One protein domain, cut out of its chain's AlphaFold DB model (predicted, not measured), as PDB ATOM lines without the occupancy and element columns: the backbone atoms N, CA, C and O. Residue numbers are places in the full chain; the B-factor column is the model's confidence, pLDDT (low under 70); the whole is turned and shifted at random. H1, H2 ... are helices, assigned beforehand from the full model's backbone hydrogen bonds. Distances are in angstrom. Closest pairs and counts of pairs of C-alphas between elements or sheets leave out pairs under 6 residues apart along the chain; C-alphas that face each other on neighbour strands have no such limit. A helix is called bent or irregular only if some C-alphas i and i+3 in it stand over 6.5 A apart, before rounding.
ATOM      1  N   LEU A  23     -46.058 -24.416 -10.401       96.31
ATOM      2  CA  LEU A  23     -45.336 -25.686 -10.461       96.31
ATOM      3  C   LEU A  23     -46.137 -26.818  -9.814       96.31
ATOM      4  O   LEU A  23     -46.198 -27.912 -10.359       96.31
ATOM      5  N   PHE A  24     -46.780 -26.539  -8.684       96.12
ATOM      6  CA  PHE A  24     -47.611 -27.499  -7.976       96.12
ATOM      7  C   PHE A  24     -48.852 -27.883  -8.792       96.12
ATOM      8  O   PHE A  24     -49.145 -29.065  -8.951       96.12
ATOM      9  N   GLY A  25     -49.533 -26.903  -9.393       96.62
ATOM     10  CA  GLY A  25     -50.665 -27.161 -10.285       96.62
ATOM     11  C   GLY A  25     -50.276 -27.958 -11.535       96.62
ATOM     12  O   GLY A  25     -50.948 -28.926 -11.881       96.62
ATOM     13  N   LEU A  26     -49.175 -27.591 -12.199       98.31
ATOM     14  CA  LEU A  26     -48.667 -28.321 -13.367       98.31
ATOM     15  C   LEU A  26     -48.204 -29.732 -13.007       98.31
ATOM     16  O   LEU A  26     -48.451 -30.668 -13.765       98.31
ATOM     17  N   GLY A  27     -47.560 -29.881 -11.851       98.12
ATOM     18  CA  GLY A  27     -47.137 -31.171 -11.338       98.12
ATOM     19  C   GLY A  27     -48.319 -32.107 -11.130       98.12
ATOM     20  O   GLY A  27     -48.306 -33.223 -11.639       98.12
ATOM     21  N   GLU A  28     -49.383 -31.632 -10.486       97.75
ATOM     22  CA  GLU A  28     -50.579 -32.445 -10.274       97.75
ATOM     23  C   GLU A  28     -51.256 -32.836 -11.593       97.75
ATOM     24  O   GLU A  28     -51.598 -33.997 -11.815       97.75
ATOM     25  N   LEU A  29     -51.402 -31.880 -12.516       98.31
ATOM     26  CA  LEU A  29     -51.965 -32.156 -13.837       98.31
ATOM     27  C   LEU A  29     -51.160 -33.230 -14.579       98.31
ATOM     28  O   LEU A  29     -51.748 -34.089 -15.238       98.31
ATOM     29  N   TYR A  30     -49.832 -33.211 -14.456       98.38
ATOM     30  CA  TYR A  30     -48.974 -34.219 -15.065       98.38
ATOM     31  C   TYR A  30     -49.077 -35.584 -14.376       98.38
ATOM     32  O   TYR A  30     -49.106 -36.609 -15.058       98.38
ATOM     33  N   TRP A  31     -49.201 -35.623 -13.047       98.44
ATOM     34  CA  TRP A  31     -49.493 -36.858 -12.318       98.44
ATOM     35  C   TRP A  31     -50.796 -37.501 -12.811       98.44
ATOM     36  O   TRP A  31     -50.806 -38.672 -13.198       98.44
ATOM     37  N   LEU A  32     -51.883 -36.727 -12.882       98.12
ATOM     38  CA  LEU A  32     -53.185 -37.194 -13.363       98.12
ATOM     39  C   LEU A  32     -53.137 -37.629 -14.834       98.12
ATOM     40  O   LEU A  32     -53.716 -38.651 -15.199       98.12
ATOM     41  N   TRP A  33     -52.405 -36.898 -15.680       98.31
ATOM     42  CA  TRP A  33     -52.146 -37.302 -17.063       98.31
ATOM     43  C   TRP A  33     -51.473 -38.676 -17.139       98.31
ATOM     44  O   TRP A  33     -51.891 -39.544 -17.912       98.31
ATOM     45  N   MET A  34     -50.456 -38.899 -16.310       98.25
ATOM     46  CA  MET A  34     -49.740 -40.167 -16.263       98.25
ATOM     47  C   MET A  34     -50.596 -41.306 -15.711       98.25
ATOM     48  O   MET A  34     -50.482 -42.421 -16.213       98.25
ATOM     49  N   ALA A  35     -51.519 -41.036 -14.785       98.19
ATOM     50  CA  ALA A  35     -52.487 -42.030 -14.328       98.19
ATOM     51  C   ALA A  35     -53.318 -42.601 -15.494       98.19
ATOM     52  O   ALA A  35     -53.515 -43.814 -15.572       98.19
ATOM     53  N   PHE A  36     -53.722 -41.764 -16.457       98.12
ATOM     54  CA  PHE A  36     -54.402 -42.229 -17.672       98.12
ATOM     55  C   PHE A  36     -53.481 -42.999 -18.621       98.12
ATOM     56  O   PHE A  36     -53.915 -43.978 -19.223       98.12
ATOM     57  N   LYS A  37     -52.216 -42.583 -18.762       97.50
ATOM     58  CA  LYS A  37     -51.233 -43.274 -19.616       97.50
ATOM     59  C   LYS A  37     -50.864 -44.659 -19.098       97.50
ATOM     60  O   LYS A  37     -50.704 -45.573 -19.897       97.50
ATOM     61  N   ILE A  38     -50.729 -44.788 -17.783       97.38
ATOM     62  CA  ILE A  38     -50.437 -46.050 -17.100       97.38
ATOM     63  C   ILE A  38     -51.710 -46.910 -17.003       97.38
ATOM     64  O   ILE A  38     -51.627 -48.128 -16.937       97.38
ATOM     65  N   GLY A  39     -52.896 -46.294 -17.052       97.69
ATOM     66  CA  GLY A  39     -54.173 -46.994 -16.892       97.69
ATOM     67  C   GLY A  39     -54.493 -47.316 -15.430       97.69
ATOM     68  O   GLY A  39     -55.223 -48.264 -15.148       97.69
ATOM     69  N   SER A  40     -53.955 -46.530 -14.492       97.94
ATOM     70  CA  SER A  40     -54.025 -46.814 -13.061       97.94
ATOM     71  C   SER A  40     -55.098 -45.989 -12.357       97.94
ATOM     72  O   SER A  40     -54.927 -44.795 -12.094       97.94
ATOM     73  N   PHE A  41     -56.205 -46.641 -11.989       97.12
ATOM     74  CA  PHE A  41     -57.284 -45.998 -11.232       97.12
ATOM     75  C   PHE A  41     -56.808 -45.483  -9.865       97.12
ATOM     76  O   PHE A  41     -57.152 -44.372  -9.468       97.12
ATOM     77  N   TRP A  42     -55.978 -46.252  -9.154       96.00
ATOM     78  CA  TRP A  42     -55.491 -45.852  -7.831       96.00
ATOM     79  C   TRP A  42     -54.532 -44.663  -7.884       96.00
ATOM     80  O   TRP A  42     -54.597 -43.797  -7.014       96.00
ATOM     81  N   MET A  43     -53.715 -44.561  -8.937       97.69
ATOM     82  CA  MET A  43     -52.878 -43.383  -9.166       97.69
ATOM     83  C   MET A  43     -53.732 -42.126  -9.370       97.69
ATOM     84  O   MET A  43     -53.432 -41.079  -8.798       97.69
ATOM     85  N   PHE A  44     -54.824 -42.243 -10.134       97.50
ATOM     86  CA  PHE A  44     -55.778 -41.155 -10.344       97.50
ATOM     87  C   PHE A  44     -56.439 -40.731  -9.027       97.50
ATOM     88  O   PHE A  44     -56.441 -39.551  -8.699       97.50
ATOM     89  N   VAL A  45     -56.934 -41.686  -8.229       96.62
ATOM     90  CA  VAL A  45     -57.560 -41.407  -6.923       96.62
ATOM     91  C   VAL A  45     -56.597 -40.683  -5.974       96.62
ATOM     92  O   VAL A  45     -57.002 -39.745  -5.285       96.62
ATOM     93  N   PHE A  46     -55.317 -41.062  -5.957       96.31
ATOM     94  CA  PHE A  46     -54.311 -40.397  -5.123       96.31
ATOM     95  C   PHE A  46     -54.044 -38.946  -5.537       96.31
ATOM     96  O   PHE A  46     -53.639 -38.155  -4.685       96.31
ATOM     97  N   GLY A  47     -54.349 -38.568  -6.778       96.25
ATOM     98  CA  GLY A  47     -54.297 -37.175  -7.217       96.25
ATOM     99  C   GLY A  47     -55.466 -36.299  -6.735       96.25
ATOM    100  O   GLY A  47     -55.481 -35.097  -6.964       96.25
ATOM    101  N   PHE A  48     -56.470 -36.852  -6.042       95.94
ATOM    102  CA  PHE A  48     -57.594 -36.062  -5.498       95.94
ATOM    103  C   PHE A  48     -57.698 -36.082  -3.974       95.94
ATOM    104  O   PHE A  48     -58.435 -35.286  -3.391       95.94
ATOM    105  N   ILE A  49     -56.976 -36.979  -3.306       95.19
ATOM    106  CA  ILE A  49     -56.985 -37.084  -1.847       95.19
ATOM    107  C   ILE A  49     -56.011 -36.029  -1.284       95.19
ATOM    108  O   ILE A  49     -54.819 -36.119  -1.562       95.19
ATOM    109  N   PRO A  50     -56.449 -35.036  -0.480       86.75
ATOM    110  CA  PRO A  50     -55.609 -33.880  -0.134       86.75
ATOM    111  C   PRO A  50     -54.240 -34.212   0.495       86.75
ATOM    112  O   PRO A  50     -53.258 -33.569   0.126       86.75
ATOM    113  N   PRO A  51     -54.111 -35.220   1.383       90.62
ATOM    114  CA  PRO A  51     -52.795 -35.645   1.865       90.62
ATOM    115  C   PRO A  51     -51.862 -36.184   0.771       90.62
ATOM    116  O   PRO A  51     -50.658 -35.942   0.820       90.62
ATOM    117  N   THR A  52     -52.390 -36.919  -0.211       93.50
ATOM    118  CA  THR A  52     -51.586 -37.529  -1.284       93.50
ATOM    119  C   THR A  52     -51.406 -36.600  -2.478       93.50
ATOM    120  O   THR A  52     -50.396 -36.725  -3.159       93.50
ATOM    121  N   PHE A  53     -52.295 -35.620  -2.662       91.25
ATOM    122  CA  PHE A  53     -52.198 -34.538  -3.648       91.25
ATOM    123  C   PHE A  53     -50.845 -33.828  -3.571       91.25
ATOM    124  O   PHE A  53     -50.218 -33.541  -4.578       91.25
ATOM    125  N   PHE A  54     -50.336 -33.572  -2.362       93.88
ATOM    126  CA  PHE A  54     -49.037 -32.916  -2.214       93.88
ATOM    127  C   PHE A  54     -47.884 -33.765  -2.750       93.88
ATOM    128  O   PHE A  54     -46.980 -33.252  -3.406       93.88
ATOM    129  N   ILE A  55     -47.931 -35.073  -2.511       95.75
ATOM    130  CA  ILE A  55     -46.933 -36.007  -3.034       95.75
ATOM    131  C   ILE A  55     -47.092 -36.139  -4.553       95.75
ATOM    132  O   ILE A  55     -46.096 -36.077  -5.270       95.75
ATOM    133  N   ALA A  56     -48.328 -36.267  -5.039       97.50
ATOM    134  CA  ALA A  56     -48.659 -36.359  -6.455       97.50
ATOM    135  C   ALA A  56     -48.151 -35.138  -7.235       97.50
ATOM    136  O   ALA A  56     -47.398 -35.300  -8.194       97.50
ATOM    137  N   ALA A  57     -48.424 -33.927  -6.750       97.25
ATOM    138  CA  ALA A  57     -47.955 -32.686  -7.345       97.25
ATOM    139  C   ALA A  57     -46.426 -32.581  -7.378       97.25
ATOM    140  O   ALA A  57     -45.858 -32.198  -8.398       97.25
ATOM    141  N   LEU A  58     -45.728 -32.952  -6.297       96.81
ATOM    142  CA  LEU A  58     -44.262 -32.925  -6.268       96.81
ATOM    143  C   LEU A  58     -43.640 -33.945  -7.224       96.81
ATOM    144  O   LEU A  58     -42.712 -33.617  -7.964       96.81
ATOM    145  N   VAL A  59     -44.147 -35.178  -7.222       98.00
ATOM    146  CA  VAL A  59     -43.636 -36.237  -8.097       98.00
ATOM    147  C   VAL A  59     -43.973 -35.934  -9.550       98.00
ATOM    148  O   VAL A  59     -43.123 -36.104 -10.416       98.00
ATOM    149  N   GLY A  60     -45.171 -35.428  -9.823       98.19
ATOM    150  CA  GLY A  60     -45.574 -34.985 -11.145       98.19
ATOM    151  C   GLY A  60     -44.747 -33.796 -11.638       98.19
ATOM    152  O   GLY A  60     -44.309 -33.807 -12.782       98.19
ATOM    153  N   ALA A  61     -44.432 -32.820 -10.778       98.00
ATOM    154  CA  ALA A  61     -43.564 -31.693 -11.129       98.00
ATOM    155  C   ALA A  61     -42.137 -32.153 -11.459       98.00
ATOM    156  O   ALA A  61     -41.551 -31.691 -12.436       98.00
ATOM    157  N   TYR A  62     -41.594 -33.098 -10.682       97.94
ATOM    158  CA  TYR A  62     -40.329 -33.760 -11.006       97.94
ATOM    159  C   TYR A  62     -40.416 -34.482 -12.358       97.94
ATOM    160  O   TYR A  62     -39.572 -34.289 -13.235       97.94
ATOM    161  N   ALA A  63     -41.467 -35.277 -12.551       97.94
ATOM    162  CA  ALA A  63     -41.627 -36.138 -13.713       97.94
ATOM    163  C   ALA A  63     -41.905 -35.375 -15.015       97.94
ATOM    164  O   ALA A  63     -41.673 -35.908 -16.100       97.94
ATOM    165  N   LEU A  64     -42.358 -34.125 -14.911       96.75
ATOM    166  CA  LEU A  64     -42.530 -33.208 -16.033       96.75
ATOM    167  C   LEU A  64     -41.182 -32.843 -16.686       96.75
ATOM    168  O   LEU A  64     -41.147 -32.544 -17.875       96.75
ATOM    169  N   VAL A  65     -40.077 -32.901 -15.931       96.88
ATOM    170  CA  VAL A  65     -38.720 -32.565 -16.407       96.88
ATOM    171  C   VAL A  65     -37.833 -33.803 -16.568       96.88
ATOM    172  O   VAL A  65     -37.039 -33.864 -17.504       96.88
ATOM    173  N   PHE A  66     -37.955 -34.779 -15.665       95.94
ATOM    174  CA  PHE A  66     -37.015 -35.900 -15.528       95.94
ATOM    175  C   PHE A  66     -37.642 -37.280 -15.754       95.94
ATOM    176  O   PHE A  66     -37.021 -38.284 -15.415       95.94
ATOM    177  N   GLU A  67     -38.853 -37.324 -16.314       96.31
ATOM    178  CA  GLU A  67     -39.660 -38.537 -16.498       96.31
ATOM    179  C   GLU A  67     -40.192 -39.146 -15.189       96.31
ATOM    180  O   GLU A  67     -39.791 -38.804 -14.072       96.31
ATOM    181  N   MET A  68     -41.171 -40.041 -15.322       97.69
ATOM    182  CA  MET A  68     -41.834 -40.644 -14.170       97.69
ATOM    183  C   MET A  68     -40.891 -41.635 -13.459       97.69
ATOM    184  O   MET A  68     -40.333 -42.519 -14.113       97.69
ATOM    185  N   PRO A  69     -40.704 -41.540 -12.129       97.56
ATOM    186  CA  PRO A  69     -39.809 -42.442 -11.415       97.56
ATOM    187  C   PRO A  69     -40.219 -43.914 -11.535       97.56
ATOM    188  O   PRO A  69     -41.396 -44.256 -11.428       97.56
ATOM    189  N   ALA A  70     -39.232 -44.808 -11.632       97.38
ATOM    190  CA  ALA A  70     -39.459 -46.254 -11.739       97.38
ATOM    191  C   ALA A  70     -40.325 -46.827 -10.600       97.38
ATOM    192  O   ALA A  70     -41.132 -47.726 -10.820       97.38
ATOM    193  N   TRP A  71     -40.206 -46.289  -9.381       97.06
ATOM    194  CA  TRP A  71     -41.015 -46.743  -8.248       97.06
ATOM    195  C   TRP A  71     -42.510 -46.439  -8.418       97.06
ATOM    196  O   TRP A  71     -43.329 -47.187  -7.893       97.06
ATOM    197  N   VAL A  72     -42.877 -45.388  -9.165       97.44
ATOM    198  CA  VAL A  72     -44.282 -45.074  -9.474       97.44
ATOM    199  C   VAL A  72     -44.838 -46.140 -10.405       97.44
ATOM    200  O   VAL A  72     -45.911 -46.673 -10.143       97.44
ATOM    201  N   TYR A  73     -44.083 -46.514 -11.441       97.38
ATOM    202  CA  TYR A  73     -44.468 -47.611 -12.326       97.38
ATOM    203  C   TYR A  73     -44.583 -48.939 -11.579       97.38
ATOM    204  O   TYR A  73     -45.547 -49.658 -11.786       97.38
ATOM    205  N   ASN A  74     -43.671 -49.242 -10.653       97.44
ATOM    206  CA  ASN A  74     -43.763 -50.467  -9.854       97.44
ATOM    207  C   ASN A  74     -44.982 -50.492  -8.915       97.44
ATOM    208  O   ASN A  74     -45.434 -51.569  -8.537       97.44
ATOM    209  N   LEU A  75     -45.469 -49.323  -8.489       96.69
ATOM    210  CA  LEU A  75     -46.601 -49.207  -7.569       96.69
ATOM    211  C   LEU A  75     -47.953 -49.149  -8.293       96.69
ATOM    212  O   LEU A  75     -48.954 -49.608  -7.746       96.69
ATOM    213  N   PHE A  76     -47.991 -48.551  -9.485       96.75
ATOM    214  CA  PHE A  76     -49.233 -48.212 -10.182       96.75
ATOM    215  C   PHE A  76     -49.390 -48.834 -11.571       96.75
ATOM    216  O   PHE A  76     -50.499 -48.755 -12.101       96.75
ATOM    217  N   GLY A  77     -48.322 -49.373 -12.160       87.06
ATOM    218  CA  GLY A  77     -48.318 -50.026 -13.473       87.06
ATOM    219  C   GLY A  77     -48.644 -51.510 -13.439       87.06
ATOM    220  O   GLY A  77     -48.745 -52.090 -12.334       87.06
TER     221      GLY A  77
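Overview. This is residues 23 to 77 of the 77 residues of an uncharacterized protein of Polynucleobacter sp. 24-46-87 (UniProt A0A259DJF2). Two long helices, H1 and H3, cross near their middles as an X, and the short helix H2 folds back beside the second half of H1. A second short helix, H4, sits near the last residues of H1 and near H2, away from H3. The printed part has 55 residues with four named helices, in the order H1, H2, H3, H4, and no named strand; the class is all helix. The whole is compact, with a radius of gyration of the C-alphas of 9.6 A, and rounded, with spans of 24 by 24 by 16 A.

Along the chain. Begin at C-alpha 23, at (-45.336, -25.686, -10.461); from there H1, residues 23 to 38, runs 22.0 A to C-alpha 38 at (-50.437, -46.050, -17.100). Next look at residues 41 to 46, which are H2, 8.8 A long. At Pro 50 you reach the first residue of H3, residues 50 to 66, the longest helix with 17 residues and 24.2 A. H3 is neither bent nor irregular, but only just: C-alphas 51 and 54 are 6.2 A apart. Last comes H4, residues 70 to 76, 10.1 A long, which ends with C-alpha 76 at (-49.233, -48.212, -10.182).

Arrangement. Go to Gly 27 of H1 and Ala 61 of H3, whose C-alphas are the closest of the two helices at 3.6 A. H1 and H3 touch, and their lines are about perpendicular, at 84 degrees. Further along H1, residues 31 to 36 alone touch H2, with the C-alphas of Ala 35 and Phe 44 closest at 5.2 A. H1 and H2 form a helical hairpin, running opposite ways at a shallow tilt of 17 degrees. H2 and H3 only just touch, with 3 pairs of C-alphas within 8 A, and touch only at the corner by their link; H3 does so with residues 52 to 56 alone, and the closest C-alphas are those of Phe 46 and Thr 52, 5.5 A apart. H4 is close to H1 but not clearly touching, with the C-alphas of Ile 38 and Phe 76 closest at 7.3 A. H4 is also close to H2 but not clearly touching, with the C-alphas of Met 43 and Phe 76 closest at 6.1 A. H3 and H4 are apart. In the backbones of H1, H2 and H4 every O i to N i+4 pair is within hydrogen-bond range; in H3, 10 of 13 are.

Size, cuts and confidence. The two C-alphas farthest apart are those of Leu 23 and Asn 74, at 24.8 A. The links from H1 to H2, from H2 to H3 and from H3 to H4 are tight. The printed part has no cut and ends at Gly 77, the chain's last residue. The mean pLDDT of the printed part is 96.5, and no printed residue is under 70.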